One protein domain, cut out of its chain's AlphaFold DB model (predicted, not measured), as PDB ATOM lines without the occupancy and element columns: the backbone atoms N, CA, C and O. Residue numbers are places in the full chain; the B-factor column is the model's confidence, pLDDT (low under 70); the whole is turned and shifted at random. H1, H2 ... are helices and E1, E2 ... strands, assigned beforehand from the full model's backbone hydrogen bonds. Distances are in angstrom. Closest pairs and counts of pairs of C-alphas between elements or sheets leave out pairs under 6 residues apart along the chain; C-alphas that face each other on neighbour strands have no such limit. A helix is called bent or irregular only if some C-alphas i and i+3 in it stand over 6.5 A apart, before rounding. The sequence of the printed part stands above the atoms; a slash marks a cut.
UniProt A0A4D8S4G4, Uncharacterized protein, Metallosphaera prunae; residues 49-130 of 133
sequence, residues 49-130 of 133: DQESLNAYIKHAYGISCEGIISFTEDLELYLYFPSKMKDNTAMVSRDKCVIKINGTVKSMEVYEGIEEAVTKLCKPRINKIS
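This is residues 49 to 130 of the 133 residues of an uncharacterized protein of Metallosphaera prunae (UniProt A0A4D8S4G4). A twisted four-stranded sheet is covered on one face by the first arm, H3a, of a long bent helix and on the other by the short helix H2, while H1 packs by its residues 50 to 57 at the sheet's E1 edge. The second arm, H3b, runs on past the sheet, apart from it and from the other helices. The printed part has 82 residues with three named helices and four named strands, in the order H1 E1 H2 E2 E3 E4 H3, and its class is mixed, helices and strands. The sheet's order is E1 E2 E3 E4, mixed, with E1 and E2 parallel and the other neighbours antiparallel. The whole is compact, with a radius of gyration of the C-alphas of 11.8 A and spans of 35 by 26 by 18 A.

The sheet holds E1, residues 69 to 71, 7.1 A long; E2, residues 89 to 92, 10.2 A; E3, residues 96 to 101, 16.5 A; and E4, residues 104 to 109, 16.9 A. H1, residues 50 to 61, is 16.1 A long and begins with C-alpha 50 at (12.221, 44.423, 2.892). H2, residues 75 to 80, measures 9.1 A. H3, residues 110 to 130, was assigned as one helix by its hydrogen bonds but is bent: C-alphas 120 and 123 are 6.6 A apart. Its arms are H3a, residues 110 to 120, 15.3 A, and H3b, residues 123 to 130, 10.8 A, ending with C-alpha 130 at (-13.545, 45.836, 6.609).

E2, E3 and E4 form a meander, each strand the antiparallel neighbour of the one before; E2 and E3 are a hairpin, and so are E3 and E4. N 91 and O 98 are 2.8 A apart, and N 99 and O 106 2.8 A, both within hydrogen-bond range. E1 and E2 are parallel, with N 92 and O 70 within range at 2.8 A. With H2 between them they form a strand-helix-strand unit, two parallel neighbour strands joined through a helix, with a right-handed crossover. H3a is on the sheet at a height of 7.9 A, over E2 and E3, and runs along the strands, at 13 degrees to E3 on the local plane; its closest C-alphas to E3 are those of Val 110 and Lys 96, 4.7 A. H2 is on the opposite face at a height of 8.8 A, over E3 and slantwise to the strands, at 45 degrees to E3 on the local plane; the closest C-alphas are those of Leu 79 and Val 98, 7.2 A. H1 is on the sheet, its closest C-alphas to E1 being those of Gln 50 and Phe 71, 5.1 A. H1 and H3a are near each other. H3b is not on the sheet, and its tilt to H3a is 36 degrees, only just steep. In H1, H2, H3a and H3b every O i to N i+4 pair is within hydrogen-bond range.

The C-alphas of Tyr 80 and Ser 130, the two farthest apart, are 36.4 A apart. The printed part has no cut. No link is long; those from H1 to E1 and from H2 to E2 are short, and the others are tight. The mean pLDDT of the printed part is 85.5, with residues 124 to 130 under 70.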
ATOM      1  N   ASP A  49      16.293  41.990   4.326       88.31
ATOM      2  CA  ASP A  49      15.746  43.007   3.438       88.31
ATOM      3  C   ASP A  49      14.217  43.151   3.581       88.31
ATOM      4  O   ASP A  49      13.539  42.410   4.304       88.31
ATOM      5  N   GLN A  50      13.659  44.143   2.878       90.44
ATOM      6  CA  GLN A  50      12.221  44.423   2.892       90.44
ATOM      7  C   GLN A  50      11.395  43.255   2.330       90.44
ATOM      8  O   GLN A  50      10.283  43.013   2.806       90.44
ATOM      9  N   GLU A  51      11.917  42.529   1.337       89.31
ATOM     10  CA  GLU A  51      11.219  41.393   0.737       89.31
ATOM     11  C   GLU A  51      11.108  40.233   1.733       89.31
ATOM     12  O   GLU A  51      10.004  39.731   1.965       89.31
ATOM     13  N   SER A  52      12.202  39.889   2.424       88.56
ATOM     14  CA  SER A  52      12.200  38.875   3.489       88.56
ATOM     15  C   SER A  52      11.267  39.247   4.638       88.56
ATOM     16  O   SER A  52      10.536  38.393   5.146       88.56
ATOM     17  N   LEU A  53      11.235  40.526   5.032       89.44
ATOM     18  CA  LEU A  53      10.316  41.029   6.056       89.44
ATOM     19  C   LEU A  53       8.853  40.825   5.642       89.44
ATOM     20  O   LEU A  53       8.049  40.292   6.412       89.44
ATOM     21  N   ASN A  54       8.500  41.228   4.421       89.06
ATOM     22  CA  ASN A  54       7.139  41.095   3.909       89.06
ATOM     23  C   ASN A  54       6.738  39.620   3.773       89.06
ATOM     24  O   ASN A  54       5.627  39.247   4.155       89.06
ATOM     25  N   ALA A  55       7.647  38.772   3.282       87.00
ATOM     26  CA  ALA A  55       7.440  37.333   3.184       87.00
ATOM     27  C   ALA A  55       7.202  36.706   4.565       87.00
ATOM     28  O   ALA A  55       6.247  35.945   4.733       87.00
ATOM     29  N   TYR A  56       8.003  37.081   5.568       86.88
ATOM     30  CA  TYR A  56       7.828  36.632   6.946       86.88
ATOM     31  C   TYR A  56       6.466  37.045   7.510       86.88
ATOM     32  O   TYR A  56       5.732  36.195   8.013       86.88
ATOM     33  N   ILE A  57       6.088  38.322   7.388       88.06
ATOM     34  CA  ILE A  57       4.809  38.822   7.913       88.06
ATOM     35  C   ILE A  57       3.635  38.105   7.237       88.06
ATOM     36  O   ILE A  57       2.704  37.656   7.912       88.06
ATOM     37  N   LYS A  58       3.699  37.938   5.912       86.38
ATOM     38  CA  LYS A  58       2.670  37.243   5.138       86.38
ATOM     39  C   LYS A  58       2.562  35.771   5.535       86.38
ATOM     40  O   LYS A  58       1.452  35.280   5.714       86.38
ATOM     41  N   HIS A  59       3.686  35.082   5.708       83.44
ATOM     42  CA  HIS A  59       3.709  33.670   6.086       83.44
ATOM     43  C   HIS A  59       3.256  33.442   7.537       83.44
ATOM     44  O   HIS A  59       2.480  32.530   7.809       83.44
ATOM     45  N   ALA A  60       3.714  34.271   8.479       84.44
ATOM     46  CA  ALA A  60       3.441  34.097   9.904       84.44
ATOM     47  C   ALA A  60       2.049  34.599  10.326       84.44
ATOM     48  O   ALA A  60       1.426  34.003  11.205       84.44
ATOM     49  N   TYR A  61       1.558  35.681   9.714       83.69
ATOM     50  CA  TYR A  61       0.328  36.360  10.140       83.69
ATOM     51  C   TYR A  61      -0.764  36.422   9.067       83.69
ATOM     52  O   TYR A  61      -1.878  36.832   9.382       83.69
ATOM     53  N   GLY A  62      -0.478  36.036   7.818       82.62
ATOM     54  CA  GLY A  62      -1.464  36.033   6.731       82.62
ATOM     55  C   GLY A  62      -1.915  37.424   6.272       82.62
ATOM     56  O   GLY A  62      -2.924  37.534   5.582       82.62
ATOM     57  N   ILE A  63      -1.202  38.488   6.655       85.62
ATOM     58  CA  ILE A  63      -1.552  39.880   6.332       85.62
ATOM     59  C   ILE A  63      -0.401  40.599   5.623       85.62
ATOM     60  O   ILE A  63       0.750  40.179   5.718       85.62
ATOM     61  N   SER A  64      -0.710  41.709   4.944       85.19
ATOM     62  CA  SER A  64       0.291  42.647   4.422       85.19
ATOM     63  C   SER A  64       0.323  43.920   5.271       85.19
ATOM     64  O   SER A  64      -0.719  44.498   5.584       85.19
ATOM     65  N   CYS A  65       1.532  44.337   5.650       85.12
ATOM     66  CA  CYS A  65       1.825  45.521   6.466       85.12
ATOM     67  C   CYS A  65       2.685  46.550   5.710       85.12
ATOM     68  O   CYS A  65       3.390  47.351   6.332       85.12
ATOM     69  N   GLU A  66       2.665  46.513   4.377       83.25
ATOM     70  CA  GLU A  66       3.495  47.377   3.535       83.25
ATOM     71  C   GLU A  66       3.316  48.864   3.873       83.25
ATOM     72  O   GLU A  66       2.206  49.364   4.065       83.25
ATOM     73  N   GLY A  67       4.441  49.571   4.004       81.69
ATOM     74  CA  GLY A  67       4.482  50.995   4.354       81.69
ATOM     75  C   GLY A  67       4.165  51.328   5.819       81.69
ATOM     76  O   GLY A  67       4.311  52.483   6.216       81.69
ATOM     77  N   ILE A  68       3.749  50.347   6.630       89.00
ATOM     78  CA  ILE A  68       3.591  50.488   8.087       89.00
ATOM     79  C   ILE A  68       4.826  49.944   8.799       89.00
ATOM     80  O   ILE A  68       5.319  50.578   9.730       89.00
ATOM     81  N   ILE A  69       5.300  48.775   8.360       91.88
ATOM     82  CA  ILE A  69       6.510  48.130   8.862       91.88
ATOM     83  C   ILE A  69       7.537  48.139   7.730       91.88
ATOM     84  O   ILE A  69       7.268  47.629   6.639       91.88
ATOM     85  N   SER A  70       8.696  48.742   7.971       92.12
ATOM     86  CA  SER A  70       9.732  48.909   6.951       92.12
ATOM     87  C   SER A  70      11.092  48.471   7.461       92.12
ATOM     88  O   SER A  70      11.434  48.699   8.617       92.12
ATOM     89  N   PHE A  71      11.867  47.840   6.589       92.06
ATOM     90  CA  PHE A  71      13.240  47.470   6.859       92.06
ATOM     91  C   PHE A  71      14.170  48.664   6.610       92.06
ATOM     92  O   PHE A  71      14.034  49.370   5.611       92.06
ATOM     93  N   THR A  72      15.115  48.898   7.515       89.94
ATOM     94  CA  THR A  72      16.140  49.935   7.390       89.94
ATOM     95  C   THR A  72      17.419  49.504   8.099       89.94
ATOM     96  O   THR A  72      17.377  48.937   9.191       89.94
ATOM     97  N   GLU A  73      18.564  49.788   7.483       86.69
ATOM     98  CA  GLU A  73      19.871  49.579   8.117       86.69
ATOM     99  C   GLU A  73      20.199  50.719   9.104       86.69
ATOM    100  O   GLU A  73      20.854  50.492  10.118       86.69
ATOM    101  N   ASP A  74      19.626  51.912   8.906       86.81
ATOM    102  CA  ASP A  74      19.883  53.118   9.710       86.81
ATOM    103  C   ASP A  74      18.924  53.266  10.907       86.81
ATOM    104  O   ASP A  74      18.401  54.348  11.202       86.81
ATOM    105  N   LEU A  75      18.656  52.171  11.622       86.56
ATOM    106  CA  LEU A  75      17.678  52.156  12.717       86.56
ATOM    107  C   LEU A  75      18.067  53.075  13.884       86.56
ATOM    108  O   LEU A  75      17.204  53.707  14.500       86.56
ATOM    109  N   GLU A  76      19.365  53.171  14.180       85.31
ATOM    110  CA  GLU A  76      19.895  54.008  15.261       85.31
ATOM    111  C   GLU A  76      19.484  55.472  15.100       85.31
ATOM    112  O   GLU A  76      19.165  56.161  16.071       85.31
ATOM    113  N   LEU A  77      19.399  55.937  13.857       85.00
ATOM    114  CA  LEU A  77      19.039  57.309  13.540       85.00
ATOM    115  C   LEU A  77      17.608  57.630  13.996       85.00
ATOM    116  O   LEU A  77      17.345  58.731  14.475       85.00
ATOM    117  N   TYR A  78      16.693  56.662  13.926       83.19
ATOM    118  CA  TYR A  78      15.312  56.817  14.395       83.19
ATOM    119  C   TYR A  78      15.168  56.678  15.914       83.19
ATOM    120  O   TYR A  78      14.251  57.257  16.497       83.19
ATOM    121  N   LEU A  79      16.091  55.958  16.557       82.75
ATOM    122  CA  LEU A  79      16.207  55.877  18.014       82.75
ATOM    123  C   LEU A  79      16.643  57.219  18.615       82.75
ATOM    124  O   LEU A  79      16.023  57.695  19.565       82.75
ATOM    125  N   TYR A  80      17.670  57.851  18.037       86.31
ATOM    126  CA  TYR A  80      18.184  59.143  18.507       86.31
ATOM    127  C   TYR A  80      17.360  60.339  18.020       86.31
ATOM    128  O   TYR A  80      17.278  61.354  18.713       86.31
ATOM    129  N   PHE A  81      16.700  60.223  16.862       87.12
ATOM    130  CA  PHE A  81      15.846  61.271  16.299       87.12
ATOM    131  C   PHE A  81      14.415  60.775  16.030       87.12
ATOM    132  O   PHE A  81      14.001  60.655  14.870       87.12
ATOM    133  N   PRO A  82      13.598  60.583  17.088       82.81
ATOM    134  CA  PRO A  82      12.194  60.178  16.980       82.81
ATOM    135  C   PRO A  82      11.350  61.040  16.039       82.81
ATOM    136  O   PRO A  82      10.361  60.573  15.475       82.81
ATOM    137  N   SER A  83      11.709  62.315  15.873       85.44
ATOM    138  CA  SER A  83      11.011  63.272  15.012       85.44
ATOM    139  C   SER A  83      11.071  62.909  13.527       85.44
ATOM    140  O   SER A  83      10.145  63.244  12.793       85.44
ATOM    141  N   LYS A  84      12.111  62.191  13.083       85.62
ATOM    142  CA  LYS A  84      12.240  61.729  11.691       85.62
ATOM    143  C   LYS A  84      11.360  60.522  11.376       85.62
ATOM    144  O   LYS A  84      11.084  60.247  10.211       85.62
ATOM    145  N   MET A  85      10.909  59.806  12.402       86.12
ATOM    146  CA  MET A  85      10.040  58.648  12.247       86.12
ATOM    147  C   MET A  85       8.570  59.081  12.194       86.12
ATOM    148  O   MET A  85       8.099  59.839  13.050       86.12
ATOM    149  N   LYS A  86       7.821  58.576  11.210       87.56
ATOM    150  CA  LYS A  86       6.373  58.811  11.121       87.56
ATOM    151  C   LYS A  86       5.656  58.158  12.300       87.56
ATOM    152  O   LYS A  86       6.013  57.062  12.729       87.56
ATOM    153  N   ASP A  87       4.625  58.817  12.813       88.06
ATOM    154  CA  ASP A  87       3.780  58.205  13.836       88.06
ATOM    155  C   ASP A  87       3.029  56.989  13.296       88.06
ATOM    156  O   ASP A  87       2.614  56.955  12.135       88.06
ATOM    157  N   ASN A  88       2.820  56.007  14.174       89.06
ATOM    158  CA  ASN A  88       2.133  54.748  13.891       89.06
ATOM    159  C   ASN A  88       2.823  53.919  12.798       89.06
ATOM    160  O   ASN A  88       2.161  53.321  11.948       89.06
ATOM    161  N   THR A  89       4.156  53.893  12.840       91.81
ATOM    162  CA  THR A  89       5.000  53.063  11.972       91.81
ATOM    163  C   THR A  89       5.995  52.252  12.797       91.81
ATOM    164  O   THR A  89       6.224  52.537  13.977       91.81
ATOM    165  N   ALA A  90       6.567  51.224  12.181       92.88
ATOM    166  CA  ALA A  90       7.649  50.432  12.736       92.88
ATOM    167  C   ALA A  90       8.800  50.344  11.730       92.88
ATOM    168  O   ALA A  90       8.585  50.150  10.535       92.88
ATOM    169  N   MET A  91      10.017  50.479  12.238       93.25
ATOM    170  CA  MET A  91      11.254  50.286  11.499       93.25
ATOM    171  C   MET A  91      11.944  49.041  12.046       93.25
ATOM    172  O   MET A  91      12.030  48.854  13.258       93.25
ATOM    173  N   VAL A  92      12.423  48.178  11.163       91.88
ATOM    174  CA  VAL A  92      13.066  46.909  11.503       91.88
ATOM    175  C   VAL A  92      14.464  46.906  10.906       91.88
ATOM    176  O   VAL A  92      14.644  47.271   9.753       91.88
ATOM    177  N   SER A  93      15.445  46.480  11.684       90.38
ATOM    178  CA  SER A  93      16.798  46.173  11.216       90.38
ATOM    179  C   SER A  93      17.103  44.704  11.481       90.38
ATOM    180  O   SER A  93      16.254  43.975  11.998       90.38
ATOM    181  N   ARG A  94      18.331  44.279  11.179       86.00
ATOM    182  CA  ARG A  94      18.793  42.915  11.464       86.00
ATOM    183  C   ARG A  94      18.804  42.586  12.957       86.00
ATOM    184  O   ARG A  94      18.552  41.443  13.318       86.00
ATOM    185  N   ASP A  95      19.023  43.590  13.805       86.56
ATOM    186  CA  ASP A  95      19.286  43.359  15.230       86.56
ATOM    187  C   ASP A  95      18.136  43.817  16.129       86.56
ATOM    188  O   ASP A  95      17.915  43.269  17.209       86.56
ATOM    189  N   LYS A  96      17.398  44.851  15.712       90.19
ATOM    190  CA  LYS A  96      16.356  45.484  16.531       90.19
ATOM    191  C   LYS A  96      15.178  45.962  15.699       90.19
ATOM    192  O   LYS A  96      15.316  46.298  14.522       90.19
ATOM    193  N   CYS A  97      14.034  46.074  16.362       91.44
ATOM    194  CA  CYS A  97      12.842  46.737  15.855       91.44
ATOM    195  C   CYS A  97      12.551  47.985  16.697       91.44
ATOM    196  O   CYS A  97      12.666  47.972  17.925       91.44
ATOM    197  N   VAL A  98      12.189  49.080  16.033       92.81
ATOM    198  CA  VAL A  98      11.766  50.337  16.650       92.81
ATOM    199  C   VAL A  98      10.348  50.643  16.201       92.81
ATOM    200  O   VAL A  98      10.056  50.692  15.012       92.81
ATOM    201  N   ILE A  99       9.455  50.878  17.155       93.50
ATOM    202  CA  ILE A  99       8.039  51.139  16.905       93.50
ATOM    203  C   ILE A  99       7.702  52.515  17.460       93.50
ATOM    204  O   ILE A  99       8.016  52.808  18.616       93.50
ATOM    205  N   LYS A 100       7.022  53.345  16.666       91.88
ATOM    206  CA  LYS A 100       6.503  54.640  17.110       91.88
ATOM    207  C   LYS A 100       4.984  54.627  17.103       91.88
ATOM    208  O   LYS A 100       4.367  54.491  16.050       91.88
ATOM    209  N   ILE A 101       4.382  54.795  18.276       89.94
ATOM    210  CA  ILE A 101       2.928  54.802  18.471       89.94
ATOM    211  C   ILE A 101       2.556  56.088  19.200       89.94
ATOM    212  O   ILE A 101       2.988  56.293  20.333       89.94
ATOM    213  N   ASN A 102       1.749  56.938  18.560       87.25
ATOM    214  CA  ASN A 102       1.265  58.204  19.129       87.25
ATOM    215  C   ASN A 102       2.373  59.025  19.829       87.25
ATOM    216  O   ASN A 102       2.245  59.387  20.996       87.25
ATOM    217  N   GLY A 103       3.502  59.249  19.150       83.62
ATOM    218  CA  GLY A 103       4.640  60.003  19.682       83.62
ATOM    219  C   GLY A 103       5.571  59.233  20.625       83.62
ATOM    220  O   GLY A 103       6.678  59.698  20.883       83.62
ATOM    221  N   THR A 104       5.185  58.045  21.100       88.06
ATOM    222  CA  THR A 104       6.035  57.208  21.962       88.06
ATOM    223  C   THR A 104       6.862  56.248  21.118       88.06
ATOM    224  O   THR A 104       6.303  55.492  20.323       88.06
ATOM    225  N   VAL A 105       8.181  56.244  21.315       90.00
ATOM    226  CA  VAL A 105       9.107  55.315  20.654       90.00
ATOM    227  C   VAL A 105       9.466  54.175  21.599       90.00
ATOM    228  O   VAL A 105       9.781  54.400  22.767       90.00
ATOM    229  N   LYS A 106       9.434  52.949  21.085       90.75
ATOM    230  CA  LYS A 106       9.902  51.743  21.769       90.75
ATOM    231  C   LYS A 106      10.922  51.026  20.904       90.75
ATOM    232  O   LYS A 106      10.746  50.964  19.693       90.75
ATOM    233  N   SER A 107      11.941  50.452  21.531       90.44
ATOM    234  CA  SER A 107      12.894  49.550  20.886       90.44
ATOM    235  C   SER A 107      12.796  48.174  21.530       90.44
ATOM    236  O   SER A 107      12.701  48.077  22.752       90.44
ATOM    237  N   MET A 108      12.752  47.136  20.699       90.69
ATOM    238  CA  MET A 108      12.559  45.740  21.094       90.69
ATOM    239  C   MET A 108      13.390  44.830  20.182       90.69
ATOM    240  O   MET A 108      13.929  45.280  19.162       90.69
ATOM    241  N   GLU A 109      13.479  43.547  20.526       89.25
ATOM    242  CA  GLU A 109      14.039  42.539  19.624       89.25
ATOM    243  C   GLU A 109      13.221  42.446  18.327       89.25
ATOM    244  O   GLU A 109      12.031  42.767  18.302       89.25
ATOM    245  N   VAL A 110      13.860  42.015  17.236       88.88
ATOM    246  CA  VAL A 110      13.281  42.033  15.880       88.88
ATOM    247  C   VAL A 110      11.906  41.370  15.825       88.88
ATOM    248  O   VAL A 110      10.925  42.019  15.465       88.88
ATOM    249  N   TYR A 111      11.812  40.094  16.200       87.44
ATOM    250  CA  TYR A 111      10.575  39.324  16.041       87.44
ATOM    251  C   TYR A 111       9.489  39.734  17.035       87.44
ATOM    252  O   TYR A 111       8.325  39.826  16.651       87.44
ATOM    253  N   GLU A 112       9.861  40.043  18.280       87.31
ATOM    254  CA  GLU A 112       8.920  40.561  19.279       87.31
ATOM    255  C   GLU A 112       8.353  41.918  18.838       87.31
ATOM    256  O   GLU A 112       7.144  42.152  18.883       87.31
ATOM    257  N   GLY A 113       9.211  42.792  18.310       89.62
ATOM    258  CA  GLY A 113       8.798  44.078  17.773       89.62
ATOM    259  C   GLY A 113       7.924  43.952  16.523       89.62
ATOM    260  O   GLY A 113       6.961  44.702  16.379       89.62
ATOM    261  N   ILE A 114       8.194  42.995  15.629       90.06
ATOM    262  CA  ILE A 114       7.309  42.720  14.484       90.06
ATOM    263  C   ILE A 114       5.937  42.248  14.969       90.06
ATOM    264  O   ILE A 114       4.922  42.738  14.474       90.06
ATOM    265  N   GLU A 115       5.883  41.348  15.952       89.94
ATOM    266  CA  GLU A 115       4.623  40.869  16.527       89.94
ATOM    267  C   GLU A 115       3.806  42.020  17.136       89.94
ATOM    268  O   GLU A 115       2.599  42.149  16.873       89.94
ATOM    269  N   GLU A 116       4.456  42.898  17.907       88.69
ATOM    270  CA  GLU A 116       3.803  44.067  18.497       88.69
ATOM    271  C   GLU A 116       3.344  45.061  17.418       88.69
ATOM    272  O   GLU A 116       2.201  45.532  17.465       88.69
ATOM    273  N   ALA A 117       4.169  45.329  16.401       90.25
ATOM    274  CA  ALA A 117       3.832  46.221  15.292       90.25
ATOM    275  C   ALA A 117       2.645  45.695  14.470       90.25
ATOM    276  O   ALA A 117       1.691  46.429  14.210       90.25
ATOM    277  N   VAL A 118       2.642  44.409  14.123       89.81
ATOM    278  CA  VAL A 118       1.530  43.753  13.420       89.81
ATOM    279  C   VAL A 118       0.235  43.879  14.222       89.81
ATOM    280  O   VAL A 118      -0.820  44.229  13.678       89.81
ATOM    281  N   THR A 119       0.310  43.626  15.528       88.88
ATOM    282  CA  THR A 119      -0.862  43.612  16.406       88.88
ATOM    283  C   THR A 119      -1.438  45.006  16.628       88.88
ATOM    284  O   THR A 119      -2.658  45.165  16.624       88.88
ATOM    285  N   LYS A 120      -0.583  46.017  16.801       88.00
ATOM    286  CA  LYS A 120      -1.010  47.378  17.158       88.00
ATOM    287  C   LYS A 120      -1.200  48.312  15.970       88.00
ATOM    288  O   LYS A 120      -1.999  49.237  16.071       88.00
ATOM    289  N   LEU A 121      -0.496  48.095  14.861       86.38
ATOM    290  CA  LEU A 121      -0.508  49.009  13.715       86.38
ATOM    291  C   LEU A 121      -1.283  48.447  12.519       86.38
ATOM    292  O   LEU A 121      -2.055  49.179  11.898       86.38
ATOM    293  N   CYS A 122      -1.129  47.156  12.206       83.81
ATOM    294  CA  CYS A 122      -1.742  46.572  11.009       83.81
ATOM    295  C   CYS A 122      -3.156  46.030  11.249       83.81
ATOM    296  O   CYS A 122      -4.092  46.433  10.557       83.81
ATOM    297  N   LYS A 123      -3.345  45.147  12.242       75.75
ATOM    298  CA  LYS A 123      -4.656  44.520  12.515       75.75
ATOM    299  C   LYS A 123      -5.792  45.532  12.741       75.75
ATOM    300  O   LYS A 123      -6.861  45.347  12.159       75.75
ATOM    301  N   PRO A 124      -5.601  46.628  13.504       64.94
ATOM    302  CA  PRO A 124      -6.671  47.597  13.725       64.94
ATOM    303  C   PRO A 124      -7.071  48.342  12.450       64.94
ATOM    304  O   PRO A 124      -8.236  48.696  12.295       64.94
ATOM    305  N   ARG A 125      -6.134  48.566  11.515       60.53
ATOM    306  CA  ARG A 125      -6.431  49.217  10.231       60.53
ATOM    307  C   ARG A 125      -7.231  48.312   9.305       60.53
ATOM    308  O   ARG A 125      -8.189  48.789   8.708       60.53
ATOM    309  N   ILE A 126      -6.885  47.027   9.233       61.44
ATOM    310  CA  ILE A 126      -7.613  46.055   8.405       61.44
ATOM    311  C   ILE A 126      -9.062  45.932   8.888       61.44
ATOM    312  O   ILE A 126      -9.977  46.071   8.082       61.44
ATOM    313  N   ASN A 127      -9.273  45.802  10.202       60.72
ATOM    314  CA  ASN A 127     -10.619  45.721  10.779       60.72
ATOM    315  C   ASN A 127     -11.451  46.988  10.527       60.72
ATOM    316  O   ASN A 127     -12.663  46.912  10.335       60.72
ATOM    317  N   LYS A 128     -10.807  48.162  10.513       58.97
ATOM    318  CA  LYS A 128     -11.478  49.434  10.229       58.97
ATOM    319  C   LYS A 128     -11.897  49.535   8.761       58.97
ATOM    320  O   LYS A 128     -12.996  49.997   8.478       58.97
ATOM    321  N   ILE A 129     -11.058  49.057   7.840       61.03
ATOM    322  CA  ILE A 129     -11.359  49.009   6.402       61.03
ATOM    323  C   ILE A 129     -12.482  47.999   6.118       61.03
ATOM    324  O   ILE A 129     -13.400  48.316   5.372       61.03
ATOM    325  N   SER A 130     -12.472  46.828   6.761       58.66
ATOM    326  CA  SER A 130     -13.545  45.836   6.609       58.66
ATOM    327  C   SER A 130     -14.876  46.251   7.242       58.66
ATOM    328  O   SER A 130     -15.893  45.669   6.907       58.66
TER     329      SER A 130